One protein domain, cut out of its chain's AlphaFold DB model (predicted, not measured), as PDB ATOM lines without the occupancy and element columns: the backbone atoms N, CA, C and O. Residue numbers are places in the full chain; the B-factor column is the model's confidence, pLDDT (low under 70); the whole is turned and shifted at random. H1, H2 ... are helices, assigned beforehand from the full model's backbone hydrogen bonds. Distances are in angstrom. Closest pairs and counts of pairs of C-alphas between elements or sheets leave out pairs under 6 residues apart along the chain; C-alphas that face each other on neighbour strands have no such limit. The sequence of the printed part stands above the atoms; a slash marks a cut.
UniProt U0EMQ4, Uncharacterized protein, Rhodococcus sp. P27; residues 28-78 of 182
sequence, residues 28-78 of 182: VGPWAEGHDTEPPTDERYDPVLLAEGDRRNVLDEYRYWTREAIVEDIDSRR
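What this domain is: This is residues 28 to 78 of the 182 residues of an uncharacterized protein of Rhodococcus sp. P27 (UniProt U0EMQ4). This is a domain with little regular structure, drawn out in length: helix H3 makes one end, the short helices H1 and H2 pack together toward the other, and loop residues 53 to 66 run between H2 and H3. The printed part has 51 residues with three named helices, in the order H1, H2, H3, and no named strand; the class is all helix, with 20 residues in named elements. It is compact, with a radius of gyration of the C-alphas of 11.1 A, and spans 34 by 22 by 16 A.

How they stand to each other: Look first at H3, residues 67 to 76, which touches no helix. It is apart from H2, residues 47 to 52, and from H1, residues 31 to 34. H1 and H2 touch, their closest C-alphas being those of Trp 31 and Leu 50, 5.1 A apart. In H2 and H3 every O i to N i+4 pair is within hydrogen-bond range; H1 is too short for such a pair.

Where its parts are: Find C-alpha 67 at (-15.586, -35.898, 47.803); from there H3 runs 14.6 A to C-alpha 76 at (-27.651, -37.310, 55.840). H2 measures 8.6 A and H1 5.5 A.

The domain as a whole: The C-alphas farthest apart, Asp 36 and Arg 78, are 34.5 A apart. Both links are long, the printed part has no cut, and no printed residue is under 70 in pLDDT.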
ATOM      1  N   VAL A  28      -9.929 -49.165  42.205       91.88
ATOM      2  CA  VAL A  28     -10.608 -49.650  41.007       91.88
ATOM      3  C   VAL A  28     -10.002 -48.935  39.807       91.88
ATOM      4  O   VAL A  28      -9.619 -47.766  39.913       91.88
ATOM      5  N   GLY A  29      -9.857 -49.648  38.693       93.88
ATOM      6  CA  GLY A  29      -9.394 -49.066  37.434       93.88
ATOM      7  C   GLY A  29     -10.420 -48.097  36.832       93.88
ATOM      8  O   GLY A  29     -11.461 -47.828  37.448       93.88
ATOM      9  N   PRO A  30     -10.141 -47.557  35.638       95.19
ATOM     10  CA  PRO A  30     -11.116 -46.806  34.856       95.19
ATOM     11  C   PRO A  30     -12.450 -47.547  34.729       95.19
ATOM     12  O   PRO A  30     -12.484 -48.770  34.597       95.19
ATOM     13  N   TRP A  31     -13.555 -46.804  34.719       95.06
ATOM     14  CA  TRP A  31     -14.904 -47.368  34.629       95.06
ATOM     15  C   TRP A  31     -15.063 -48.289  33.411       95.06
ATOM     16  O   TRP A  31     -15.567 -49.400  33.538       95.06
ATOM     17  N   ALA A  32     -14.555 -47.857  32.253       93.69
ATOM     18  CA  ALA A  32     -14.641 -48.598  30.993       93.69
ATOM     19  C   ALA A  32     -13.910 -49.955  31.003       93.69
ATOM     20  O   ALA A  32     -14.182 -50.794  30.151       93.69
ATOM     21  N   GLU A  33     -12.978 -50.178  31.934       92.19
ATOM     22  CA  GLU A  33     -12.253 -51.451  32.059       92.19
ATOM     23  C   GLU A  33     -12.982 -52.457  32.962       92.19
ATOM     24  O   GLU A  33     -12.784 -53.662  32.820       92.19
ATOM     25  N   GLY A  34     -13.802 -51.974  33.902       88.50
ATOM     26  CA  GLY A  34     -14.485 -52.801  34.905       88.50
ATOM     27  C   GLY A  34     -15.998 -52.938  34.718       88.50
ATOM     28  O   GLY A  34     -16.608 -53.779  35.378       88.50
ATOM     29  N   HIS A  35     -16.610 -52.123  33.854       90.44
ATOM     30  CA  HIS A  35     -18.058 -52.050  33.678       90.44
ATOM     31  C   HIS A  35     -18.457 -52.074  32.192       90.44
ATOM     32  O   HIS A  35     -17.987 -51.259  31.405       90.44
ATOM     33  N   ASP A  36     -19.415 -52.937  31.833       90.56
ATOM     34  CA  ASP A  36     -19.969 -53.068  30.467       90.56
ATOM     35  C   ASP A  36     -21.010 -51.979  30.110       90.56
ATOM     36  O   ASP A  36     -21.825 -52.135  29.199       90.56
ATOM     37  N   THR A  37     -21.039 -50.878  30.861       91.62
ATOM     38  CA  THR A  37     -22.038 -49.805  30.748       91.62
ATOM     39  C   THR A  37     -21.366 -48.460  30.526       91.62
ATOM     40  O   THR A  37     -20.268 -48.235  31.028       91.62
ATOM     41  N   GLU A  38     -22.053 -47.528  29.862       92.00
ATOM     42  CA  GLU A  38     -21.585 -46.139  29.745       92.00
ATOM     43  C   GLU A  38     -21.361 -45.513  31.142       92.00
ATOM     44  O   GLU A  38     -22.145 -45.801  32.058       92.00
ATOM     45  N   PRO A  39     -20.319 -44.678  31.341       91.94
ATOM     46  CA  PRO A  39     -20.105 -43.973  32.596       91.94
ATOM     47  C   PRO A  39     -21.336 -43.160  33.024       91.94
ATOM     48  O   PRO A  39     -21.970 -42.501  32.193       91.94
ATOM     49  N   PRO A  40     -21.679 -43.161  34.323       93.19
ATOM     50  CA  PRO A  40     -22.771 -42.348  34.839       93.19
ATOM     51  C   PRO A  40     -22.547 -40.854  34.579       93.19
ATOM     52  O   PRO A  40     -21.436 -40.346  34.722       93.19
ATOM     53  N   THR A  41     -23.625 -40.132  34.267       92.56
ATOM     54  CA  THR A  41     -23.611 -38.670  34.059       92.56
ATOM     55  C   THR A  41     -24.141 -37.879  35.261       92.56
ATOM     56  O   THR A  41     -24.388 -36.683  35.144       92.56
ATOM     57  N   ASP A  42     -24.402 -38.546  36.388       94.44
ATOM     58  CA  ASP A  42     -24.869 -37.918  37.631       94.44
ATOM     59  C   ASP A  42     -23.743 -37.059  38.242       94.44
ATOM     60  O   ASP A  42     -22.583 -37.471  38.263       94.44
ATOM     61  N   GLU A  43     -24.089 -35.871  38.750       94.50
ATOM     62  CA  GLU A  43     -23.164 -34.882  39.326       94.50
ATOM     63  C   GLU A  43     -22.344 -35.420  40.510       94.50
ATOM     64  O   GLU A  43     -21.283 -34.885  40.838       94.50
ATOM     65  N   ARG A  44     -22.814 -36.493  41.157       96.75
ATOM     66  CA  ARG A  44     -22.089 -37.154  42.247       96.75
ATOM     67  C   ARG A  44     -20.819 -37.853  41.780       96.75
ATOM     68  O   ARG A  44     -19.934 -38.058  42.607       96.75
ATOM     69  N   TYR A  45     -20.707 -38.212  40.502       97.19
ATOM     70  CA  TYR A  45     -19.539 -38.901  39.960       97.19
ATOM     71  C   TYR A  45     -18.487 -37.910  39.458       97.19
ATOM     72  O   TYR A  45     -18.793 -36.933  38.781       97.19
ATOM     73  N   ASP A  46     -17.224 -38.178  39.780       96.94
ATOM     74  CA  ASP A  46     -16.079 -37.406  39.309       96.94
ATOM     75  C   ASP A  46     -15.609 -37.954  37.945       96.94
ATOM     76  O   ASP A  46     -15.156 -39.106  37.875       96.94
ATOM     77  N   PRO A  47     -15.661 -37.154  36.862       95.69
ATOM     78  CA  PRO A  47     -15.241 -37.594  35.533       95.69
ATOM     79  C   PRO A  47     -13.783 -38.060  35.471       95.69
ATOM     80  O   PRO A  47     -13.461 -38.960  34.696       95.69
ATOM     81  N   VAL A  48     -12.896 -37.478  36.288       95.81
ATOM     82  CA  VAL A  48     -11.476 -37.856  36.320       95.81
ATOM     83  C   VAL A  48     -11.319 -39.232  36.949       95.81
ATOM     84  O   VAL A  48     -10.585 -40.065  36.428       95.81
ATOM     85  N   LEU A  49     -12.051 -39.516  38.028       96.50
ATOM     86  CA  LEU A  49     -11.998 -40.832  38.666       96.50
ATOM     87  C   LEU A  49     -12.602 -41.917  37.776       96.50
ATOM     88  O   LEU A  49     -12.086 -43.030  37.749       96.50
ATOM     89  N   LEU A  50     -13.671 -41.604  37.041       96.44
ATOM     90  CA  LEU A  50     -14.249 -42.525  36.062       96.44
ATOM     91  C   LEU A  50     -13.255 -42.851  34.936       96.44
ATOM     92  O   LEU A  50     -13.188 -44.001  34.503       96.44
ATOM     93  N   ALA A  51     -12.472 -41.869  34.479       95.31
ATOM     94  CA  ALA A  51     -11.518 -42.033  33.383       95.31
ATOM     95  C   ALA A  51     -10.178 -42.663  33.804       95.31
ATOM     96  O   ALA A  51      -9.609 -43.440  33.046       95.31
ATOM     97  N   GLU A  52      -9.659 -42.328  34.988       95.19
ATOM     98  CA  GLU A  52      -8.315 -42.733  35.441       95.19
ATOM     99  C   GLU A  52      -8.333 -43.848  36.499       95.19
ATOM    100  O   GLU A  52      -7.294 -44.435  36.812       95.19
ATOM    101  N   GLY A  53      -9.506 -44.147  37.054       95.12
ATOM    102  CA  GLY A  53      -9.673 -45.045  38.188       95.12
ATOM    103  C   GLY A  53      -9.599 -44.337  39.541       95.12
ATOM    104  O   GLY A  53      -9.088 -43.227  39.697       95.12
ATOM    105  N   ASP A  54     -10.111 -45.011  40.568       95.38
ATOM    106  CA  ASP A  54     -10.181 -44.490  41.930       95.38
ATOM    107  C   ASP A  54      -9.319 -45.323  42.877       95.38
ATOM    108  O   ASP A  54      -9.706 -46.416  43.287       95.38
ATOM    109  N   ARG A  55      -8.169 -44.770  43.281       92.75
ATOM    110  CA  ARG A  55      -7.226 -45.376  44.244       92.75
ATOM    111  C   ARG A  55      -7.383 -44.867  45.678       92.75
ATOM    112  O   ARG A  55      -6.495 -45.054  46.512       92.75
ATOM    113  N   ARG A  56      -8.461 -44.144  45.988       92.94
ATOM    114  CA  ARG A  56      -8.698 -43.643  47.350       92.94
ATOM    115  C   ARG A  56      -9.065 -44.810  48.267       92.94
ATOM    116  O   ARG A  56      -9.619 -45.813  47.835       92.94
ATOM    117  N   ASN A  57      -8.777 -44.672  49.559       90.56
ATOM    118  CA  ASN A  57      -9.244 -45.625  50.565       90.56
ATOM    119  C   ASN A  57     -10.642 -45.211  51.051       90.56
ATOM    120  O   ASN A  57     -10.781 -44.583  52.102       90.56
ATOM    121  N   VAL A  58     -11.646 -45.486  50.224       92.25
ATOM    122  CA  VAL A  58     -13.072 -45.252  50.496       92.25
ATOM    123  C   VAL A  58     -13.833 -46.570  50.371       92.25
ATOM    124  O   VAL A  58     -13.306 -47.532  49.810       92.25
ATOM    125  N   LEU A  59     -15.048 -46.619  50.918       91.31
ATOM    126  CA  LEU A  59     -15.943 -47.761  50.723       91.31
ATOM    127  C   LEU A  59     -16.297 -47.913  49.240       91.31
ATOM    128  O   LEU A  59     -16.315 -46.926  48.504       91.31
ATOM    129  N   ASP A  60     -16.609 -49.138  48.827       91.44
ATOM    130  CA  ASP A  60     -16.877 -49.456  47.421       91.44
ATOM    131  C   ASP A  60     -18.084 -48.690  46.859       91.44
ATOM    132  O   ASP A  60     -18.054 -48.239  45.718       91.44
ATOM    133  N   GLU A  61     -19.096 -48.434  47.691       93.44
ATOM    134  CA  GLU A  61     -20.276 -47.621  47.350       93.44
ATOM    135  C   GLU A  61     -19.950 -46.164  46.981       93.44
ATOM    136  O   GLU A  61     -20.714 -45.523  46.265       93.44
ATOM    137  N   TYR A  62     -18.805 -45.652  47.437       95.62
ATOM    138  CA  TYR A  62     -18.348 -44.283  47.196       95.62
ATOM    139  C   TYR A  62     -17.270 -44.193  46.110       95.62
ATOM    140  O   TYR A  62     -16.681 -43.125  45.898       95.62
ATOM    141  N   ARG A  63     -16.950 -45.302  45.435       95.56
ATOM    142  CA  ARG A  63     -15.975 -45.288  44.342       95.56
ATOM    143  C   ARG A  63     -16.467 -44.396  43.220       95.56
ATOM    144  O   ARG A  63     -17.655 -44.356  42.913       95.56
ATOM    145  N   TYR A  64     -15.529 -43.658  42.636       96.88
ATOM    146  CA  TYR A  64     -15.786 -42.666  41.593       96.88
ATOM    147  C   TYR A  64     -16.600 -41.446  42.038       96.88
ATOM    148  O   TYR A  64     -16.740 -40.516  41.252       96.88
ATOM    149  N   TRP A  65     -17.097 -41.381  43.279       97.81
ATOM    150  CA  TRP A  65     -17.838 -40.209  43.739       97.81
ATOM    151  C   TRP A  65     -16.910 -39.029  44.021       97.81
ATOM    152  O   TRP A  65     -15.784 -39.192  44.520       97.81
ATOM    153  N   THR A  66     -17.407 -37.822  43.771       97.50
ATOM    154  CA  THR A  66     -16.779 -36.596  44.253       97.50
ATOM    155  C   THR A  66     -16.721 -36.628  45.777       97.50
ATOM    156  O   THR A  66     -17.535 -37.254  46.463       97.50
ATOM    157  N   ARG A  67     -15.718 -35.962  46.345       96.44
ATOM    158  CA  ARG A  67     -15.586 -35.898  47.803       96.44
ATOM    159  C   ARG A  67     -16.813 -35.234  48.429       96.44
ATOM    160  O   ARG A  67     -17.230 -35.631  49.511       96.44
ATOM    161  N   GLU A  68     -17.347 -34.225  47.761       96.81
ATOM    162  CA  GLU A  68     -18.496 -33.436  48.178       96.81
ATOM    163  C   GLU A  68     -19.749 -34.314  48.267       96.81
ATOM    164  O   GLU A  68     -20.402 -34.304  49.309       96.81
ATOM    165  N   ALA A  69     -20.004 -35.162  47.263       97.94
ATOM    166  CA  ALA A  69     -21.112 -36.118  47.286       97.94
ATOM    167  C   ALA A  69     -20.992 -37.136  48.432       97.94
ATOM    168  O   ALA A  69     -21.978 -37.457  49.092       97.94
ATOM    169  N   ILE A  70     -19.775 -37.616  48.716       97.25
ATOM    170  CA  ILE A  70     -19.526 -38.510  49.859       97.25
ATOM    171  C   ILE A  70     -19.837 -37.792  51.178       97.25
ATOM    172  O   ILE A  70     -20.451 -38.369  52.072       97.25
ATOM    173  N   VAL A  71     -19.401 -36.536  51.326       96.94
ATOM    174  CA  VAL A  71     -19.683 -35.744  52.532       96.94
ATOM    175  C   VAL A  71     -21.184 -35.527  52.699       96.94
ATOM    176  O   VAL A  71     -21.678 -35.720  53.804       96.94
ATOM    177  N   GLU A  72     -21.905 -35.184  51.633       97.38
ATOM    178  CA  GLU A  72     -23.358 -34.983  51.658       97.38
ATOM    179  C   GLU A  72     -24.117 -36.256  52.067       97.38
ATOM    180  O   GLU A  72     -24.991 -36.211  52.939       97.38
ATOM    181  N   ASP A  73     -23.738 -37.410  51.516       96.75
ATOM    182  CA  ASP A  73     -24.332 -38.691  51.899       96.75
ATOM    183  C   ASP A  73     -24.062 -39.026  53.373       96.75
ATOM    184  O   ASP A  73     -24.983 -39.371  54.118       96.75
ATOM    185  N   ILE A  74     -22.822 -38.844  53.841       95.50
ATOM    186  CA  ILE A  74     -22.482 -39.032  55.258       95.50
ATOM    187  C   ILE A  74     -23.279 -38.058  56.139       95.50
ATOM    188  O   ILE A  74     -23.760 -38.457  57.203       95.50
ATOM    189  N   ASP A  75     -23.431 -36.803  55.716       96.44
ATOM    190  CA  ASP A  75     -24.155 -35.755  56.439       96.44
ATOM    191  C   ASP A  75     -25.625 -36.133  56.671       96.44
ATOM    192  O   ASP A  75     -26.143 -35.884  57.763       96.44
ATOM    193  N   SER A  76     -26.261 -36.832  55.722       96.25
ATOM    194  CA  SER A  76     -27.651 -37.310  55.840       96.25
ATOM    195  C   SER A  76     -27.896 -38.240  57.040       96.25
ATOM    196  O   SER A  76     -29.017 -38.349  57.542       96.25
ATOM    197  N   ARG A  77     -26.836 -38.892  57.528       95.31
ATOM    198  CA  ARG A  77     -26.880 -39.918  58.578       95.31
ATOM    199  C   ARG A  77     -26.046 -39.569  59.808       95.31
ATOM    200  O   ARG A  77     -25.865 -40.421  60.682       95.31
ATOM    201  N   ARG A  78     -25.536 -38.337  59.913       95.62
ATOM    202  CA  ARG A  78     -24.769 -37.917  61.091       95.62
ATOM    203  C   ARG A  78     -25.624 -37.900  62.346       95.62
ATOM    204  O   ARG A  78     -26.767 -37.448  62.369       95.62
TER     205      ARG A  78